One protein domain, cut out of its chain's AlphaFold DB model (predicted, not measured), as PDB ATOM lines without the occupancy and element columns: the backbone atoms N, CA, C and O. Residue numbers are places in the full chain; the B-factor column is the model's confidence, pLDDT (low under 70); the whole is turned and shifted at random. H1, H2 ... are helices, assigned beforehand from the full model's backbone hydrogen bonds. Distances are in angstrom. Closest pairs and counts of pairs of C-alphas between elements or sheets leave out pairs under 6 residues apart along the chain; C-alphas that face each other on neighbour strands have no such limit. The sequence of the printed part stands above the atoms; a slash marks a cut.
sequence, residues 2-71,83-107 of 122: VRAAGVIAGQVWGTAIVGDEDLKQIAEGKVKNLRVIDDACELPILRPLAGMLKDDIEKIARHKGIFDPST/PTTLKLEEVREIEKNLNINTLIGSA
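Overview. This is residues 2 to 71 and 83 to 107 of the 122 residues of the protein "ThiI domain-containing protein" of marine sediment metagenome (UniProt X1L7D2). Four short helices, H1, H2, H4 and H5, make a loose ring, with H3 off to one side. Under half of the 95 printed residues lie in the five named helices, H1 to H5 in order: all helix. The whole is loose, radius of gyration of the C-alphas 16.1 A, spans 44 by 35 by 26 A.

Along the chain. Find C-alpha 2 at (525.115, 453.755, 417.883); H1, residues 2 to 12, runs 15.1 A. Long links lead to H2, residues 31 to 38, then H3, 54 to 63; past the cut find H4, 88 to 96, and H5, 100 to 107, ending at (524.623, 463.063, 408.150).

Arrangement. H1 and H5 are close but not clearly touching, closest at C-alphas 4 and 104, 6.0 A; so are H2 and H4, at C-alphas 36 and 88, 5.5 A. H3 is apart from the other four. In H2, 2 of 4 O i to N i+4 pairs are within hydrogen-bond range; elsewhere every pair is.

Size, cuts and confidence. Residues 72 to 82 are cut out; C-alphas 71 and 83 are 27.2 A apart. Look for pLDDT under 70 at residues 22 to 30, 71, 83 and 84.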
ATOM      1  N   VAL A   2     524.885 455.179 418.198       92.12
ATOM      2  CA  VAL A   2     525.115 453.755 417.883       92.12
ATOM      3  C   VAL A   2     524.540 453.313 416.524       92.12
ATOM      4  O   VAL A   2     525.276 452.730 415.737       92.12
ATOM      5  N   ARG A   3     523.300 453.692 416.168       92.88
ATOM      6  CA  ARG A   3     522.727 453.421 414.826       92.88
ATOM      7  C   ARG A   3     523.609 453.908 413.674       92.88
ATOM      8  O   ARG A   3     523.883 453.164 412.740       92.88
ATOM      9  N   ALA A   4     524.076 455.154 413.745       93.12
ATOM     10  CA  ALA A   4     524.944 455.727 412.718       93.12
ATOM     11  C   ALA A   4     526.309 455.022 412.679       93.12
ATOM     12  O   ALA A   4     526.828 454.766 411.598       93.12
ATOM     13  N   ALA A   5     526.858 454.663 413.846       93.88
ATOM     14  CA  ALA A   5     528.084 453.876 413.932       93.88
ATOM     15  C   ALA A   5     527.927 452.500 413.264       93.88
ATOM     16  O   ALA A   5     528.827 452.090 412.538       93.88
ATOM     17  N   GLY A   6     526.775 451.837 413.416       94.25
ATOM     18  CA  GLY A   6     526.457 450.588 412.717       94.25
ATOM     19  C   GLY A   6     526.448 450.734 411.195       94.25
ATOM     20  O   GLY A   6     527.050 449.926 410.489       94.25
ATOM     21  N   VAL A   7     525.842 451.808 410.677       93.62
ATOM     22  CA  VAL A   7     525.858 452.084 409.230       93.62
ATOM     23  C   VAL A   7     527.281 452.335 408.723       93.62
ATOM     24  O   VAL A   7     527.672 451.792 407.691       93.62
ATOM     25  N   ILE A   8     528.079 453.117 409.457       93.81
ATOM     26  CA  ILE A   8     529.481 453.385 409.103       93.81
ATOM     27  C   ILE A   8     530.313 452.099 409.169       93.81
ATOM     28  O   ILE A   8     531.124 451.860 408.278       93.81
ATOM     29  N   ALA A   9     530.095 451.244 410.172       93.94
ATOM     30  CA  ALA A   9     530.782 449.964 410.305       93.94
ATOM     31  C   ALA A   9     530.586 449.090 409.057       93.94
ATOM     32  O   ALA A   9     531.567 448.565 408.535       93.94
ATOM     33  N   GLY A  10     529.373 449.034 408.498       89.94
ATOM     34  CA  GLY A  10     529.115 448.348 407.226       89.94
ATOM     35  C   GLY A  10     529.928 448.901 406.046       89.94
ATOM     36  O   GLY A  10     530.387 448.136 405.201       89.94
ATOM     37  N   GLN A  11     530.185 450.214 406.006       89.88
ATOM     38  CA  GLN A  11     530.994 450.848 404.951       89.88
ATOM     39  C   GLN A  11     532.492 450.543 405.079       89.88
ATOM     40  O   GLN A  11     533.198 450.505 404.073       89.88
ATOM     41  N   VAL A  12     532.979 450.320 406.304       90.94
ATOM     42  CA  VAL A  12     534.399 450.041 406.593       90.94
ATOM     43  C   VAL A  12     534.680 448.574 406.923       90.94
ATOM     44  O   VAL A  12     535.788 448.251 407.345       90.94
ATOM     45  N   TRP A  13     533.692 447.693 406.726       91.62
ATOM     46  CA  TRP A  13     533.774 446.250 406.983       91.62
ATOM     47  C   TRP A  13     534.087 445.937 408.458       91.62
ATOM     48  O   TRP A  13     534.749 444.953 408.788       91.62
ATOM     49  N   GLY A  14     533.622 446.806 409.356       93.50
ATOM     50  CA  GLY A  14     533.718 446.625 410.796       93.50
ATOM     51  C   GLY A  14     532.720 445.582 411.294       93.50
ATOM     52  O   GLY A  14     531.564 445.568 410.880       93.50
ATOM     53  N   THR A  15     533.164 444.728 412.214       95.50
ATOM     54  CA  THR A  15     532.365 443.633 412.795       95.50
ATOM     55  C   THR A  15     531.923 443.896 414.235       95.50
ATOM     56  O   THR A  15     531.220 443.078 414.819       95.50
ATOM     57  N   ALA A  16     532.337 445.021 414.819       95.38
ATOM     58  CA  ALA A  16     531.994 445.439 416.172       95.38
ATOM     59  C   ALA A  16     532.100 446.964 416.304       95.38
ATOM     60  O   ALA A  16     532.839 447.613 415.559       95.38
ATOM     61  N   ILE A  17     531.403 447.524 417.289       94.62
ATOM     62  CA  ILE A  17     531.535 448.923 417.710       94.62
ATOM     63  C   ILE A  17     532.292 448.931 419.039       94.62
ATOM     64  O   ILE A  17     531.990 448.136 419.921       94.62
ATOM     65  N   VAL A  18     533.271 449.820 419.208       92.88
ATOM     66  CA  VAL A  18     533.958 450.008 420.497       92.88
ATOM     67  C   VAL A  18     533.450 451.298 421.126       92.88
ATOM     68  O   VAL A  18     533.525 452.353 420.500       92.88
ATOM     69  N   GLY A  19     532.919 451.200 422.343       87.31
ATOM     70  CA  GLY A  19     532.437 452.330 423.134       87.31
ATOM     71  C   GLY A  19     533.180 452.453 424.461       87.31
ATOM     72  O   GLY A  19     533.764 451.491 424.960       87.31
ATOM     73  N   ASP A  20     533.146 453.645 425.039       77.88
ATOM     74  CA  ASP A  20     533.799 454.015 426.296       77.88
ATOM     75  C   ASP A  20     532.817 454.136 427.469       77.88
ATOM     76  O   ASP A  20     533.177 454.719 428.485       77.88
ATOM     77  N   GLU A  21     531.597 453.592 427.331       70.81
ATOM     78  CA  GLU A  21     530.508 453.760 428.301       70.81
ATOM     79  C   GLU A  21     530.992 453.577 429.746       70.81
ATOM     80  O   GLU A  21     531.326 452.472 430.184       70.81
ATOM     81  N   ASP A  22     531.034 454.694 430.473       60.97
ATOM     82  CA  ASP A  22     531.517 454.746 431.844       60.97
ATOM     83  C   ASP A  22     530.446 454.171 432.777       60.97
ATOM     84  O   ASP A  22     529.422 454.810 433.059       60.97
ATOM     85  N   LEU A  23     530.688 452.960 433.291       54.66
ATOM     86  CA  LEU A  23     529.771 452.334 434.239       54.66
ATOM     87  C   LEU A  23     529.650 453.123 435.558       54.66
ATOM     88  O   LEU A  23     528.681 452.919 436.286       54.66
ATOM     89  N   LYS A  24     530.566 454.050 435.879       48.84
ATOM     90  CA  LYS A  24     530.466 454.889 437.085       48.84
ATOM     91  C   LYS A  24     529.515 456.074 436.938       48.84
ATOM     92  O   LYS A  24     528.879 456.446 437.921       48.84
ATOM     93  N   GLN A  25     529.356 456.651 435.742       47.47
ATOM     94  CA  GLN A  25     528.247 457.590 435.466       47.47
ATOM     95  C   GLN A  25     526.890 456.867 435.373       47.47
ATOM     96  O   GLN A  25     525.807 457.458 435.479       47.47
ATOM     97  N   ILE A  26     526.947 455.548 435.237       50.56
ATOM     98  CA  ILE A  26     525.835 454.607 435.252       50.56
ATOM     99  C   ILE A  26     525.644 454.130 436.714       50.56
ATOM    100  O   ILE A  26     525.707 452.949 437.034       50.56
ATOM    101  N   ALA A  27     525.413 455.079 437.634       45.72
ATOM    102  CA  ALA A  27     525.058 454.783 439.025       45.72
ATOM    103  C   ALA A  27     523.851 453.823 439.113       45.72
ATOM    104  O   ALA A  27     522.943 453.890 438.281       45.72
ATOM    105  N   GLU A  28     523.917 452.928 440.104       46.44
ATOM    106  CA  GLU A  28     522.937 451.933 440.571       46.44
ATOM    107  C   GLU A  28     521.659 451.776 439.716       46.44
ATOM    108  O   GLU A  28     520.745 452.595 439.742       46.44
ATOM    109  N   GLY A  29     521.583 450.666 438.965       51.62
ATOM    110  CA  GLY A  29     520.367 450.223 438.257       51.62
ATOM    111  C   GLY A  29     520.446 450.189 436.725       51.62
ATOM    112  O   GLY A  29     519.572 449.613 436.075       51.62
ATOM    113  N   LYS A  30     521.512 450.732 436.128       60.75
ATOM    114  CA  LYS A  30     521.573 451.055 434.691       60.75
ATOM    115  C   LYS A  30     522.302 450.041 433.783       60.75
ATOM    116  O   LYS A  30     522.360 450.271 432.580       60.75
ATOM    117  N   VAL A  31     522.750 448.875 434.271       70.88
ATOM    118  CA  VAL A  31     523.173 447.753 433.382       70.88
ATOM    119  C   VAL A  31     522.042 447.367 432.417       70.88
ATOM    120  O   VAL A  31     522.278 447.034 431.260       70.88
ATOM    121  N   LYS A  32     520.786 447.495 432.861       74.44
ATOM    122  CA  LYS A  32     519.596 447.284 432.022       74.44
ATOM    123  C   LYS A  32     519.520 448.257 430.840       74.44
ATOM    124  O   LYS A  32     518.995 447.885 429.795       74.44
ATOM    125  N   ASN A  33     520.080 449.460 430.973       80.62
ATOM    126  CA  ASN A  33     520.107 450.452 429.900       80.62
ATOM    127  C   ASN A  33     521.084 450.059 428.791       80.62
ATOM    128  O   ASN A  33     520.838 450.413 427.643       80.62
ATOM    129  N   LEU A  34     522.135 449.286 429.100       84.69
ATOM    130  CA  LEU A  34     523.061 448.781 428.082       84.69
ATOM    131  C   LEU A  34     522.304 447.986 427.022       84.69
ATOM    132  O   LEU A  34     522.504 448.204 425.838       84.69
ATOM    133  N   ARG A  35     521.335 447.163 427.443       85.44
ATOM    134  CA  ARG A  35     520.474 446.410 426.524       85.44
ATOM    135  C   ARG A  35     519.635 447.314 425.618       85.44
ATOM    136  O   ARG A  35     519.393 446.967 424.470       85.44
ATOM    137  N   VAL A  36     519.175 448.454 426.132       87.94
ATOM    138  CA  VAL A  36     518.401 449.430 425.348       87.94
ATOM    139  C   VAL A  36     519.291 450.127 424.318       87.94
ATOM    140  O   VAL A  36     518.850 450.388 423.203       87.94
ATOM    141  N   ILE A  37     520.549 450.401 424.668       88.25
ATOM    142  CA  ILE A  37     521.534 450.978 423.747       88.25
ATOM    143  C   ILE A  37     521.968 449.947 422.700       88.25
ATOM    144  O   ILE A  37     522.062 450.284 421.523       88.25
ATOM    145  N   ASP A  38     522.187 448.699 423.112       90.19
ATOM    146  CA  ASP A  38     522.571 447.595 422.230       90.19
ATOM    147  C   ASP A  38     521.474 447.298 421.190       90.19
ATOM    148  O   ASP A  38     521.800 447.001 420.050       90.19
ATOM    149  N   ASP A  39     520.181 447.484 421.505       91.94
ATOM    150  CA  ASP A  39     519.077 447.346 420.523       91.94
ATOM    151  C   ASP A  39     519.223 448.289 419.313       91.94
ATOM    152  O   ASP A  39     518.641 448.069 418.253       91.94
ATOM    153  N   ALA A  40     520.018 449.353 419.446       91.00
ATOM    154  CA  ALA A  40     520.237 450.323 418.387       91.00
ATOM    155  C   ALA A  40     521.121 449.791 417.238       91.00
ATOM    156  O   ALA A  40     521.194 450.449 416.198       91.00
ATOM    157  N   CYS A  41     521.821 448.661 417.394       92.00
ATOM    158  CA  CYS A  41     522.634 448.067 416.330       92.00
ATOM    159  C   CYS A  41     522.821 446.556 416.530       92.00
ATOM    160  O   CYS A  41     523.066 446.097 417.632       92.00
ATOM    161  N   GLU A  42     522.787 445.783 415.443       92.75
ATOM    162  CA  GLU A  42     523.030 444.332 415.487       92.75
ATOM    163  C   GLU A  42     524.497 443.962 415.770       92.75
ATOM    164  O   GLU A  42     524.790 442.838 416.175       92.75
ATOM    165  N   LEU A  43     525.434 444.892 415.547       95.19
ATOM    166  CA  LEU A  43     526.851 444.655 415.808       95.19
ATOM    167  C   LEU A  43     527.135 444.655 417.315       95.19
ATOM    168  O   LEU A  43     526.634 445.524 418.032       95.19
ATOM    169  N   PRO A  44     528.012 443.759 417.802       94.50
ATOM    170  CA  PRO A  44     528.403 443.749 419.203       94.50
ATOM    171  C   PRO A  44     529.085 445.067 419.593       94.50
ATOM    172  O   PRO A  44     529.991 445.544 418.899       94.50
ATOM    173  N   ILE A  45     528.678 445.626 420.737       93.06
ATOM    174  CA  ILE A  45     529.292 446.819 421.330       93.06
ATOM    175  C   ILE A  45     530.265 446.395 422.431       93.06
ATOM    176  O   ILE A  45     529.874 445.957 423.517       93.06
ATOM    177  N   LEU A  46     531.557 446.531 422.145       93.12
ATOM    178  CA  LEU A  46     532.648 446.229 423.063       93.12
ATOM    179  C   LEU A  46     532.890 447.413 423.997       93.12
ATOM    180  O   LEU A  46     533.021 448.551 423.548       93.12
ATOM    181  N   ARG A  47     532.997 447.128 425.296       90.50
ATOM    182  CA  ARG A  47     533.139 448.134 426.358       90.50
ATOM    183  C   ARG A  47     534.392 447.864 427.203       90.50
ATOM    184  O   ARG A  47     534.274 447.438 428.352       90.50
ATOM    185  N   PRO A  48     535.604 448.060 426.654       89.56
ATOM    186  CA  PRO A  48     536.859 447.694 427.322       89.56
ATOM    187  C   PRO A  48     537.100 448.444 428.641       89.56
ATOM    188  O   PRO A  48     537.836 447.953 429.489       89.56
ATOM    189  N   LEU A  49     536.475 449.614 428.820       86.50
ATOM    190  CA  LEU A  49     536.654 450.470 429.995       86.50
ATOM    191  C   LEU A  49     535.561 450.292 431.061       86.50
ATOM    192  O   LEU A  49     535.649 450.912 432.116       86.50
ATOM    193  N   ALA A  50     534.562 449.433 430.824       80.75
ATOM    194  CA  ALA A  50     533.367 449.314 431.663       80.75
ATOM    195  C   ALA A  50     533.677 449.060 433.154       80.75
ATOM    196  O   ALA A  50     532.974 449.549 434.025       80.75
ATOM    197  N   GLY A  51     534.747 448.333 433.475       79.06
ATOM    198  CA  GLY A  51     535.141 448.047 434.863       79.06
ATOM    199  C   GLY A  51     536.205 448.979 435.449       79.06
ATOM    200  O   GLY A  51     536.682 448.722 436.552       79.06
ATOM    201  N   MET A  52     536.646 450.002 434.719       83.75
ATOM    202  CA  MET A  52     537.834 450.774 435.084       83.75
ATOM    203  C   MET A  52     537.484 452.031 435.876       83.75
ATOM    204  O   MET A  52     536.471 452.689 435.644       83.75
ATOM    205  N   LEU A  53     538.346 452.401 436.826       82.88
ATOM    206  CA  LEU A  53     538.242 453.704 437.469       82.88
ATOM    207  C   LEU A  53     538.787 454.772 436.516       82.88
ATOM    208  O   LEU A  53     539.810 454.552 435.867       82.88
ATOM    209  N   LYS A  54     538.152 455.949 436.488       82.81
ATOM    210  CA  LYS A  54     538.632 457.105 435.717       82.81
ATOM    211  C   LYS A  54     540.129 457.352 435.927       82.81
ATOM    212  O   LYS A  54     540.865 457.421 434.951       82.81
ATOM    213  N   ASP A  55     540.590 457.381 437.175       87.25
ATOM    214  CA  ASP A  55     542.004 457.603 437.499       87.25
ATOM    215  C   ASP A  55     542.936 456.567 436.858       87.25
ATOM    216  O   ASP A  55     544.048 456.903 436.456       87.25
ATOM    217  N   ASP A  56     542.498 455.315 436.725       88.88
ATOM    218  CA  ASP A  56     543.296 454.258 436.103       88.88
ATOM    219  C   ASP A  56     543.322 454.394 434.577       88.88
ATOM    220  O   ASP A  56     544.378 454.230 433.964       88.88
ATOM    221  N   ILE A  57     542.199 454.789 433.969       88.81
ATOM    222  CA  ILE A  57     542.136 455.150 432.545       88.81
ATOM    223  C   ILE A  57     543.083 456.324 432.268       88.81
ATOM    224  O   ILE A  57     543.895 456.265 431.343       88.81
ATOM    225  N   GLU A  58     543.044 457.370 433.098       88.94
ATOM    226  CA  GLU A  58     543.924 458.527 432.946       88.94
ATOM    227  C   GLU A  58     545.400 458.167 433.146       88.94
ATOM    228  O   GLU A  58     546.252 458.662 432.411       88.94
ATOM    229  N   LYS A  59     545.739 457.298 434.109       92.88
ATOM    230  CA  LYS A  59     547.117 456.799 434.285       92.88
ATOM    231  C   LYS A  59     547.617 456.093 433.027       92.88
ATOM    232  O   LYS A  59     548.731 456.373 432.587       92.88
ATOM    233  N   ILE A  60     546.802 455.224 432.424       91.44
ATOM    234  CA  ILE A  60     547.150 454.540 431.170       91.44
ATOM    235  C   ILE A  60     547.326 455.557 430.042       91.44
ATOM    236  O   ILE A  60     548.318 455.495 429.319       91.44
ATOM    237  N   ALA A  61     546.414 456.522 429.916       90.94
ATOM    238  CA  ALA A  61     546.496 457.565 428.901       90.94
ATOM    239  C   ALA A  61     547.766 458.424 429.057       90.94
ATOM    240  O   ALA A  61     548.456 458.679 428.068       90.94
ATOM    241  N   ARG A  62     548.125 458.812 430.291       91.75
ATOM    242  CA  ARG A  62     549.369 459.544 430.596       91.75
ATOM    243  C   ARG A  62     550.593 458.707 430.248       91.75
ATOM    244  O   ARG A  62     551.485 459.193 429.563       91.75
ATOM    245  N   HIS A  63     550.609 457.439 430.654       93.44
ATOM    246  CA  HIS A  63     551.698 456.513 430.344       93.44
ATOM    247  C   HIS A  63     551.877 456.300 428.832       93.44
ATOM    248  O   HIS A  63     552.998 456.168 428.352       93.44
ATOM    249  N   LYS A  64     550.781 456.302 428.064       90.31
ATOM    250  CA  LYS A  64     550.800 456.216 426.597       90.31
ATOM    251  C   LYS A  64     551.070 457.554 425.900       90.31
ATOM    252  O   LYS A  64     551.152 457.567 424.677       90.31
ATOM    253  N   GLY A  65     551.204 458.655 426.643       89.62
ATOM    254  CA  GLY A  65     551.440 459.988 426.086       89.62
ATOM    255  C   GLY A  65     550.248 460.572 425.319       89.62
ATOM    256  O   GLY A  65     550.447 461.435 424.472       89.62
ATOM    257  N   ILE A  66     549.025 460.095 425.584       88.75
ATOM    258  CA  ILE A  66     547.790 460.525 424.897       88.75
ATOM    259  C   ILE A  66     546.819 461.280 425.813       88.75
ATOM    260  O   ILE A  66     545.722 461.631 425.390       88.75
ATOM    261  N   PHE A  67     547.177 461.486 427.083       87.62
ATOM    262  CA  PHE A  67     546.338 462.239 428.013       87.62
ATOM    263  C   PHE A  67     546.488 463.743 427.783       87.62
ATOM    264  O   PHE A  67     547.572 464.287 427.982       87.62
ATOM    265  N   ASP A  68     545.383 464.405 427.441       82.50
ATOM    266  CA  ASP A  68     545.296 465.859 427.327       82.50
ATOM    267  C   ASP A  68     544.181 466.397 428.252       82.50
ATOM    268  O   ASP A  68     542.995 466.129 428.027       82.50
ATOM    269  N   PRO A  69     544.524 467.144 429.319       73.12
ATOM    270  CA  PRO A  69     543.541 467.713 430.242       73.12
ATOM    271  C   PRO A  69     542.769 468.909 429.656       73.12
ATOM    272  O   PRO A  69     541.756 469.319 430.225       73.12
ATOM    273  N   SER A  70     543.225 469.484 428.537       71.38
ATOM    274  CA  SER A  70     542.589 470.638 427.889       71.38
ATOM    275  C   SER A  70     541.409 470.255 426.988       71.38
ATOM    276  O   SER A  70     540.556 471.096 426.699       71.38
ATOM    277  N   THR A  71     541.292 468.975 426.623       63.09
ATOM    278  CA  THR A  71     540.156 468.394 425.891       63.09
ATOM    279  C   THR A  71     538.900 468.294 426.764       63.09
ATOM    280  O   THR A  71     538.434 467.217 427.121       63.09
ATOM    281  N   PRO A  83     516.736 459.645 432.875       56.09
ATOM    282  CA  PRO A  83     515.947 458.816 433.767       56.09
ATOM    283  C   PRO A  83     516.796 457.645 434.278       56.09
ATOM    284  O   PRO A  83     517.580 457.038 433.542       56.09
ATOM    285  N   THR A  84     516.651 457.335 435.566       62.78
ATOM    286  CA  THR A  84     517.445 456.317 436.274       62.78
ATOM    287  C   THR A  84     517.290 454.919 435.659       62.78
ATOM    288  O   THR A  84     518.136 454.053 435.857       62.78
ATOM    289  N   THR A  85     516.243 454.679 434.863       70.69
ATOM    290  CA  THR A  85     515.997 453.413 434.162       70.69
ATOM    291  C   THR A  85     515.334 453.678 432.813       70.69
ATOM    292  O   THR A  85     514.363 454.426 432.746       70.69
ATOM    293  N   LEU A  86     515.851 453.059 431.752       76.12
ATOM    294  CA  LEU A  86     515.268 453.086 430.410       76.12
ATOM    295  C   LEU A  86     514.479 451.799 430.162       76.12
ATOM    296  O   LEU A  86     514.948 450.707 430.496       76.12
ATOM    297  N   LYS A  87     513.308 451.919 429.533       85.38
ATOM    298  CA  LYS A  87     512.579 450.784 428.954       85.38
ATOM    299  C   LYS A  87     512.653 450.843 427.440       85.38
ATOM    300  O   LYS A  87     512.593 451.921 426.850       85.38
ATOM    301  N   LEU A  88     512.775 449.679 426.815       87.44
ATOM    302  CA  LEU A  88     512.949 449.594 425.371       87.44
ATOM    303  C   LEU A  88     511.715 450.114 424.624       87.44
ATOM    304  O   LEU A  88     511.832 450.803 423.615       87.44
ATOM    305  N   GLU A  89     510.534 449.811 425.151       88.94
ATOM    306  CA  GLU A  89     509.242 450.183 424.585       88.94
ATOM    307  C   GLU A  89     509.060 451.705 424.565       88.94
ATOM    308  O   GLU A  89     508.690 452.262 423.534       88.94
ATOM    309  N   GLU A  90     509.398 452.373 425.672       88.38
ATOM    310  CA  GLU A  90     509.325 453.833 425.812       88.38
ATOM    311  C   GLU A  90     510.281 454.525 424.829       88.38
ATOM    312  O   GLU A  90     509.899 455.475 424.146       88.38
ATOM    313  N   VAL A  91     511.511 454.010 424.691       88.81
ATOM    314  CA  VAL A  91     512.475 454.536 423.714       88.81
ATOM    315  C   VAL A  91     511.945 454.369 422.292       88.81
ATOM    316  O   VAL A  91     511.941 455.336 421.536       88.81
ATOM    317  N   ARG A  92     511.424 453.192 421.931       88.38
ATOM    318  CA  ARG A  92     510.851 452.954 420.597       88.38
ATOM    319  C   ARG A  92     509.651 453.851 420.306       88.38
ATOM    320  O   ARG A  92     509.475 454.267 419.167       88.38
ATOM    321  N   GLU A  93     508.821 454.153 421.300       90.31
ATOM    322  CA  GLU A  93     507.683 455.060 421.140       90.31
ATOM    323  C   GLU A  93     508.125 456.501 420.874       90.31
ATOM    324  O   GLU A  93     507.636 457.128 419.934       90.31
ATOM    325  N   ILE A  94     509.110 456.996 421.626       88.69
ATOM    326  CA  ILE A  94     509.718 458.310 421.383       88.69
ATOM    327  C   ILE A  94     510.348 458.349 419.985       88.69
ATOM    328  O   ILE A  94     510.176 459.316 419.241       88.69
ATOM    329  N   GLU A  95     511.036 457.278 419.600       88.94
ATOM    330  CA  GLU A  95     511.702 457.160 418.307       88.94
ATOM    331  C   GLU A  95     510.743 457.121 417.116       88.94
ATOM    332  O   GLU A  95     511.132 457.567 416.041       88.94
ATOM    333  N   LYS A  96     509.487 456.684 417.278       90.50
ATOM    334  CA  LYS A  96     508.479 456.759 416.197       90.50
ATOM    335  C   LYS A  96     508.223 458.192 415.736       90.50
ATOM    336  O   LYS A  96     507.939 458.413 414.563       90.50
ATOM    337  N   ASN A  97     508.342 459.160 416.644       90.94
ATOM    338  CA  ASN A  97     508.175 460.579 416.333       90.94
ATOM    339  C   ASN A  97     509.437 461.198 415.705       90.94
ATOM    340  O   ASN A  97     509.420 462.352 415.280       90.94
ATOM    341  N   LEU A  98     510.539 460.445 415.637       88.56
ATOM    342  CA  LEU A  98     511.816 460.874 415.081       88.56
ATOM    343  C   LEU A  98     512.068 460.166 413.752       88.56
ATOM    344  O   LEU A  98     512.109 458.942 413.659       88.56
ATOM    345  N   ASN A  99     512.348 460.935 412.704       91.50
ATOM    346  CA  ASN A  99     512.727 460.355 411.419       91.50
ATOM    347  C   ASN A  99     514.222 459.978 411.406       91.50
ATOM    348  O   ASN A  99     515.042 460.611 410.739       91.50
ATOM    349  N   ILE A 100     514.583 458.956 412.189       90.38
ATOM    350  CA  ILE A 100     515.971 458.532 412.441       90.38
ATOM    351  C   ILE A 100     516.708 458.208 411.141       90.38
ATOM    352  O   ILE A 100     517.842 458.647 410.955       90.38
ATOM    353  N   ASN A 101     516.063 457.487 410.224       90.31
ATOM    354  CA  ASN A 101     516.665 457.118 408.942       90.31
ATOM    355  C   ASN A 101     517.026 458.355 408.116       90.31
ATOM    356  O   ASN A 101     518.111 458.413 407.542       90.31
ATOM    357  N   THR A 102     516.162 459.372 408.111       92.88
ATOM    358  CA  THR A 102     516.440 460.642 407.426       92.88
ATOM    359  C   THR A 102     517.562 461.414 408.118       92.88
ATOM    360  O   THR A 102     518.452 461.927 407.444       92.88
ATOM    361  N   LEU A 103     517.573 461.458 409.455       91.94
ATOM    362  CA  LEU A 103     518.636 462.119 410.220       91.94
ATOM    363  C   LEU A 103     520.003 461.494 409.919       91.94
ATOM    364  O   LEU A 103     520.937 462.205 409.548       91.94
ATOM    365  N   ILE A 104     520.106 460.165 409.999       92.50
ATOM    366  CA  ILE A 104     521.334 459.433 409.668       92.50
ATOM    367  C   ILE A 104     521.685 459.641 408.192       92.50
ATOM    368  O   ILE A 104     522.805 460.042 407.888       92.50
ATOM    369  N   GLY A 105     520.725 459.461 407.282       92.56
ATOM    370  CA  GLY A 105     520.919 459.643 405.843       92.56
ATOM    371  C   GLY A 105     521.421 461.038 405.464       92.56
ATOM    372  O   GLY A 105     522.250 461.163 404.571       92.56
ATOM    373  N   SER A 106     520.995 462.083 406.176       93.00
ATOM    374  CA  SER A 106     521.476 463.454 405.964       93.00
ATOM    375  C   SER A 106     522.889 463.708 406.510       93.00
ATOM    376  O   SER A 106     523.604 464.579 406.006       93.00
ATOM    377  N   ALA A 107     523.311 462.944 407.523       90.50
ATOM    378  CA  ALA A 107     524.623 463.063 408.150       90.50
ATOM    379  C   ALA A 107     525.702 462.245 407.419       90.50
ATOM    380  O   ALA A 107     526.845 462.693 407.323       90.50
TER     381      ALA A 107